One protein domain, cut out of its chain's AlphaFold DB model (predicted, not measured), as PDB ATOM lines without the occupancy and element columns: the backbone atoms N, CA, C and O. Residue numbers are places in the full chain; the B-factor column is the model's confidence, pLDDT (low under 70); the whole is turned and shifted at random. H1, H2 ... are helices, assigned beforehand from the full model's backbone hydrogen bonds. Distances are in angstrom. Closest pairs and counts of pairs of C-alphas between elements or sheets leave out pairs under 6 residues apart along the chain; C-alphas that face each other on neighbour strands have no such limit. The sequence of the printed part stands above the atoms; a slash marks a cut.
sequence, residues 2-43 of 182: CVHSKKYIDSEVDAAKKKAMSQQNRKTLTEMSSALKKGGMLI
ATOM      1  N   CYS A   2     -31.375 -20.428 -29.918       92.44
ATOM      2  CA  CYS A   2     -32.311 -19.867 -28.933       92.44
ATOM      3  C   CYS A   2     -33.118 -20.986 -28.273       92.44
ATOM      4  O   CYS A   2     -33.870 -21.684 -28.952       92.44
ATOM      5  N   VAL A   3     -32.962 -21.141 -26.962       92.12
ATOM      6  CA  VAL A   3     -33.639 -22.176 -26.178       92.12
ATOM      7  C   VAL A   3     -34.390 -21.550 -25.012       92.12
ATOM      8  O   VAL A   3     -33.885 -20.659 -24.333       92.12
ATOM      9  N   HIS A   4     -35.601 -22.037 -24.770       89.12
ATOM     10  CA  HIS A   4     -36.342 -21.764 -23.545       89.12
ATOM     11  C   HIS A   4     -35.808 -22.667 -22.440       89.12
ATOM     12  O   HIS A   4     -35.687 -23.880 -22.641       89.12
ATOM     13  N   SER A   5     -35.477 -22.094 -21.281       83.94
ATOM     14  CA  SER A   5     -34.985 -22.882 -20.149       83.94
ATOM     15  C   SER A   5     -36.080 -23.819 -19.638       83.94
ATOM     16  O   SER A   5     -37.268 -23.484 -19.655       83.94
ATOM     17  N   LYS A   6     -35.675 -24.982 -19.122       81.56
ATOM     18  CA  LYS A   6     -36.594 -25.936 -18.490       81.56
ATOM     19  C   LYS A   6     -37.416 -25.267 -17.380       81.56
ATOM     20  O   LYS A   6     -38.629 -25.428 -17.336       81.56
ATOM     21  N   LYS A   7     -36.768 -24.421 -16.569       79.31
ATOM     22  CA  LYS A   7     -37.405 -23.661 -15.483       79.31
ATOM     23  C   LYS A   7     -38.568 -22.792 -15.973       79.31
ATOM     24  O   LYS A   7     -39.608 -22.769 -15.324       79.31
ATOM     25  N   TYR A   8     -38.416 -22.102 -17.107       79.56
ATOM     26  CA  TYR A   8     -39.499 -21.287 -17.666       79.56
ATOM     27  C   TYR A   8     -40.600 -22.146 -18.295       79.56
ATOM     28  O   TYR A   8     -41.777 -21.867 -18.075       79.56
ATOM     29  N   ILE A   9     -40.233 -23.227 -18.995       83.75
ATOM     30  CA  ILE A   9     -41.194 -24.170 -19.589       83.75
ATOM     31  C   ILE A   9     -42.092 -24.810 -18.529       83.75
ATOM     32  O   ILE A   9     -43.299 -24.942 -18.739       83.75
ATOM     33  N   ASP A  10     -41.519 -25.198 -17.394       83.62
ATOM     34  CA  ASP A  10     -42.261 -25.842 -16.314       83.62
ATOM     35  C   ASP A  10     -43.139 -24.854 -15.535       83.62
ATOM     36  O   ASP A  10     -44.176 -25.256 -15.015       83.62
ATOM     37  N   SER A  11     -42.777 -23.566 -15.520       84.12
ATOM     38  CA  SER A  11     -43.568 -22.502 -14.883       84.12
ATOM     39  C   SER A  11     -44.729 -21.961 -15.728       84.12
ATOM     40  O   SER A  11     -45.551 -21.206 -15.209       84.12
ATOM     41  N   GLU A  12     -44.793 -22.302 -17.018       87.94
ATOM     42  CA  GLU A  12     -45.860 -21.852 -17.915       87.94
ATOM     43  C   GLU A  12     -47.139 -22.671 -17.692       87.94
ATOM     44  O   GLU A  12     -47.131 -23.905 -17.755       87.94
ATOM     45  N   VAL A  13     -48.240 -21.962 -17.454       90.44
ATOM     46  CA  VAL A  13     -49.562 -22.539 -17.175       90.44
ATOM     47  C   VAL A  13     -50.371 -22.755 -18.453       90.44
ATOM     48  O   VAL A  13     -51.216 -23.646 -18.509       90.44
ATOM     49  N   ASP A  14     -50.099 -21.975 -19.501       93.62
ATOM     50  CA  ASP A  14     -50.740 -22.115 -20.805       93.62
ATOM     51  C   ASP A  14     -50.128 -23.291 -21.586       93.62
ATOM     52  O   ASP A  14     -48.982 -23.257 -22.051       93.62
ATOM     53  N   ALA A  15     -50.924 -24.347 -21.774       90.94
ATOM     54  CA  ALA A  15     -50.508 -25.559 -22.472       90.94
ATOM     55  C   ALA A  15     -50.081 -25.312 -23.931       90.94
ATOM     56  O   ALA A  15     -49.158 -25.974 -24.423       90.94
ATOM     57  N   ALA A  16     -50.711 -24.362 -24.630       93.56
ATOM     58  CA  ALA A  16     -50.358 -24.032 -26.007       93.56
ATOM     59  C   ALA A  16     -48.987 -23.349 -26.063       93.56
ATOM     60  O   ALA A  16     -48.138 -23.739 -26.872       93.56
ATOM     61  N   LYS A  17     -48.720 -22.407 -25.149       91.25
ATOM     62  CA  LYS A  17     -47.402 -21.762 -25.026       91.25
ATOM     63  C   LYS A  17     -46.322 -22.752 -24.612       91.25
ATOM     64  O   LYS A  17     -45.263 -22.800 -25.239       91.25
ATOM     65  N   LYS A  18     -46.605 -23.618 -23.634       90.88
ATOM     66  CA  LYS A  18     -45.690 -24.686 -23.204       90.88
ATOM     67  C   LYS A  18     -45.291 -25.601 -24.363       90.88
ATOM     68  O   LYS A  18     -44.106 -25.910 -24.550       90.88
ATOM     69  N   LYS A  19     -46.266 -25.994 -25.191       92.75
ATOM     70  CA  LYS A  19     -46.036 -26.786 -26.405       92.75
ATOM     71  C   LYS A  19     -45.194 -26.023 -27.430       92.75
ATOM     72  O   LYS A  19     -44.241 -26.599 -27.954       92.75
ATOM     73  N   ALA A  20     -45.498 -24.751 -27.683       92.69
ATOM     74  CA  ALA A  20     -44.760 -23.920 -28.634       92.69
ATOM     75  C   ALA A  20     -43.284 -23.741 -28.232       92.69
ATOM     76  O   ALA A  20     -42.394 -23.968 -29.053       92.69
ATOM     77  N   MET A  21     -43.002 -23.447 -26.957       91.19
ATOM     78  CA  MET A  21     -41.629 -23.360 -26.434       91.19
ATOM     79  C   MET A  21     -40.864 -24.676 -26.621       91.19
ATOM     80  O   MET A  21     -39.726 -24.691 -27.094       91.19
ATOM     81  N   SER A  22     -41.514 -25.801 -26.313       90.44
ATOM     82  CA  SER A  22     -40.923 -27.133 -26.479       90.44
ATOM     83  C   SER A  22     -40.633 -27.460 -27.951       90.44
ATOM     84  O   SER A  22     -39.597 -28.047 -28.267       90.44
ATOM     85  N   GLN A  23     -41.518 -27.066 -28.871       93.38
ATOM     86  CA  GLN A  23     -41.313 -27.225 -30.314       93.38
ATOM     87  C   GLN A  23     -40.153 -26.363 -30.827       93.38
ATOM     88  O   GLN A  23     -39.337 -26.850 -31.612       93.38
ATOM     89  N   GLN A  24     -40.030 -25.122 -30.352       94.38
ATOM     90  CA  GLN A  24     -38.909 -24.247 -30.695       94.38
ATOM     91  C   GLN A  24     -37.571 -24.828 -30.220       94.38
ATOM     92  O   GLN A  24     -36.604 -24.829 -30.985       94.38
ATOM     93  N   ASN A  25     -37.516 -25.383 -29.005       93.56
ATOM     94  CA  ASN A  25     -36.318 -26.058 -28.504       93.56
ATOM     95  C   ASN A  25     -35.928 -27.244 -29.393       93.56
ATOM     96  O   ASN A  25     -34.767 -27.358 -29.780       93.56
ATOM     97  N   ARG A  26     -36.894 -28.084 -29.793       92.75
ATOM     98  CA  ARG A  26     -36.642 -29.209 -30.714       92.75
ATOM     99  C   ARG A  26     -36.082 -28.739 -32.056       92.75
ATOM    100  O   ARG A  26     -35.093 -29.298 -32.517       92.75
ATOM    101  N   LYS A  27     -36.667 -27.695 -32.658       96.00
ATOM    102  CA  LYS A  27     -36.162 -27.116 -33.914       96.00
ATOM    103  C   LYS A  27     -34.722 -26.622 -33.756       96.00
ATOM    104  O   LYS A  27     -33.872 -26.940 -34.579       96.00
ATOM    105  N   THR A  28     -34.438 -25.902 -32.674       95.44
ATOM    106  CA  THR A  28     -33.097 -25.380 -32.384       95.44
ATOM    107  C   THR A  28     -32.065 -26.495 -32.215       95.44
ATOM    108  O   THR A  28     -30.955 -26.362 -32.721       95.44
ATOM    109  N   LEU A  29     -32.421 -27.607 -31.563       93.69
ATOM    110  CA  LEU A  29     -31.540 -28.774 -31.428       93.69
ATOM    111  C   LEU A  29     -31.247 -29.442 -32.780       93.69
ATOM    112  O   LEU A  29     -30.113 -29.854 -33.020       93.69
ATOM    113  N   THR A  30     -32.228 -29.510 -33.686       95.00
ATOM    114  CA  THR A  30     -32.013 -30.012 -35.054       95.00
ATOM    115  C   THR A  30     -31.024 -29.137 -35.823       95.00
ATOM    116  O   THR A  30     -30.075 -29.658 -36.412       95.00
ATOM    117  N   GLU A  31     -31.196 -27.814 -35.777       95.62
ATOM    118  CA  GLU A  31     -30.275 -26.869 -36.424       95.62
ATOM    119  C   GLU A  31     -28.871 -26.942 -35.818       95.62
ATOM    120  O   GLU A  31     -27.875 -26.929 -36.537       95.62
ATOM    121  N   MET A  32     -28.781 -27.085 -34.495       95.31
ATOM    122  CA  MET A  32     -27.510 -27.247 -33.793       95.31
ATOM    123  C   MET A  32     -26.792 -28.532 -34.207       95.31
ATOM    124  O   MET A  32     -25.603 -28.494 -34.509       95.31
ATOM    125  N   SER A  33     -27.511 -29.654 -34.304       93.88
ATOM    126  CA  SER A  33     -26.949 -30.913 -34.803       93.88
ATOM    127  C   SER A  33     -26.468 -30.791 -36.252       93.88
ATOM    128  O   SER A  33     -25.396 -31.292 -36.586       93.88
ATOM    129  N   SER A  34     -27.229 -30.101 -37.108       94.81
ATOM    130  CA  SER A  34     -26.838 -29.823 -38.495       94.81
ATOM    131  C   SER A  34     -25.566 -28.973 -38.567       94.81
ATOM    132  O   SER A  34     -24.653 -29.292 -39.324       94.81
ATOM    133  N   ALA A  35     -25.468 -27.931 -37.740       94.81
ATOM    134  CA  ALA A  35     -24.296 -27.067 -37.685       94.81
ATOM    135  C   ALA A  35     -23.049 -27.799 -37.165       94.81
ATOM    136  O   ALA A  35     -21.987 -27.674 -37.763       94.81
ATOM    137  N   LEU A  36     -23.180 -28.616 -36.115       94.38
ATOM    138  CA  LEU A  36     -22.068 -29.419 -35.595       94.38
ATOM    139  C   LEU A  36     -21.533 -30.404 -36.644       94.38
ATOM    140  O   LEU A  36     -20.324 -30.532 -36.794       94.38
ATOM    141  N   LYS A  37     -22.414 -31.036 -37.434       94.94
ATOM    142  CA  LYS A  37     -22.010 -31.923 -38.545       94.94
ATOM    143  C   LYS A  37     -21.232 -31.209 -39.651       94.94
ATOM    144  O   LYS A  37     -20.480 -31.860 -40.366       94.94
ATOM    145  N   LYS A  38     -21.428 -29.897 -39.827       95.31
ATOM    146  CA  LYS A  38     -20.657 -29.094 -40.791       95.31
ATOM    147  C   LYS A  38     -19.250 -28.759 -40.279       95.31
ATOM    148  O   LYS A  38     -18.385 -28.462 -41.094       95.31
ATOM    149  N   GLY A  39     -19.021 -28.822 -38.966       94.81
ATOM    150  CA  GLY A  39     -17.770 -28.403 -38.332       94.81
ATOM    151  C   GLY A  39     -17.592 -26.879 -38.283       94.81
ATOM    152  O   GLY A  39     -18.439 -26.120 -38.752       94.81
ATOM    153  N   GLY A  40     -16.491 -26.427 -37.670       94.25
ATOM    154  CA  GLY A  40     -16.146 -24.998 -37.574       94.25
ATOM    155  C   GLY A  40     -17.045 -24.177 -36.642       94.25
ATOM    156  O   GLY A  40     -17.144 -22.962 -36.791       94.25
ATOM    157  N   MET A  41     -17.729 -24.835 -35.703       93.69
ATOM    158  CA  MET A  41     -18.661 -24.203 -34.771       93.69
ATOM    159  C   MET A  41     -18.073 -24.152 -33.358       93.69
ATOM    160  O   MET A  41     -17.562 -25.155 -32.868       93.69
ATOM    161  N   LEU A  42     -18.241 -23.014 -32.682       95.75
ATOM    162  CA  LEU A  42     -17.995 -22.851 -31.249       95.75
ATOM    163  C   LEU A  42     -19.329 -22.585 -30.545       95.75
ATOM    164  O   LEU A  42     -20.054 -21.659 -30.910       95.75
ATOM    165  N   ILE A  43     -19.659 -23.398 -29.541       95.19
ATOM    166  CA  ILE A  43     -20.897 -23.264 -28.766       95.19
ATOM    167  C   ILE A  43     -20.538 -23.037 -27.304       95.19
ATOM    168  O   ILE A  43     -19.870 -23.864 -26.695       95.19
TER     169      ILE A  43
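This is residues 2 to 43 of the 182 residues of the protein "Hypothetical protein" of Haptolina ericina (UniProt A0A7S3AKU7). One long straight helix, H2, makes the length of a rod, and a short helix, H1, folds back beside its first part as the short arm of a lopsided helical hairpin. Beyond the hairpin, the last turns of H2 and the residues after it, 33 to 40, stick out free, and the end at residues 41 to 43 turns back toward the other printed end. The printed part has 42 residues with two named helices, H1 then H2, and no named strand; its class is all helix. It is loose, with a radius of gyration of the C-alphas of 12.7 A, and its C-alphas span 39 by 15 by 9 A.

The printed part begins at Cys 2, with its C-alpha at (-32.311, -19.867, -28.933). H1 is residues 6 to 11, 8.6 A from first to last C-alpha, and C-alpha 6 is at (-36.594, -25.936, -18.490). H2 is residues 15 to 38, 35.2 A from first to last C-alpha, and ends with C-alpha 38 at (-20.657, -29.094, -40.791).

H1 and H2 form a helical hairpin over a tight link of 3 residues. They run opposite ways at a shallow tilt of 10 degrees. H2 touches H1 with residues 18 to 22 alone; the closest C-alphas of the two are those of Ile 9 and Lys 18, 5.8 A apart. In H1 and H2 every O i to N i+4 pair is within hydrogen-bond range.

The two C-alphas farthest apart are those of Val 13 and Gly 40, 39.2 A, while those of Cys 2 and Ile 43 are 11.9 A apart. Residues 33 to 40, of which 33 to 38 belong to H2, stand free. The printed part has no cut. Its mean pLDDT is 91.5, and no printed residue is under 70.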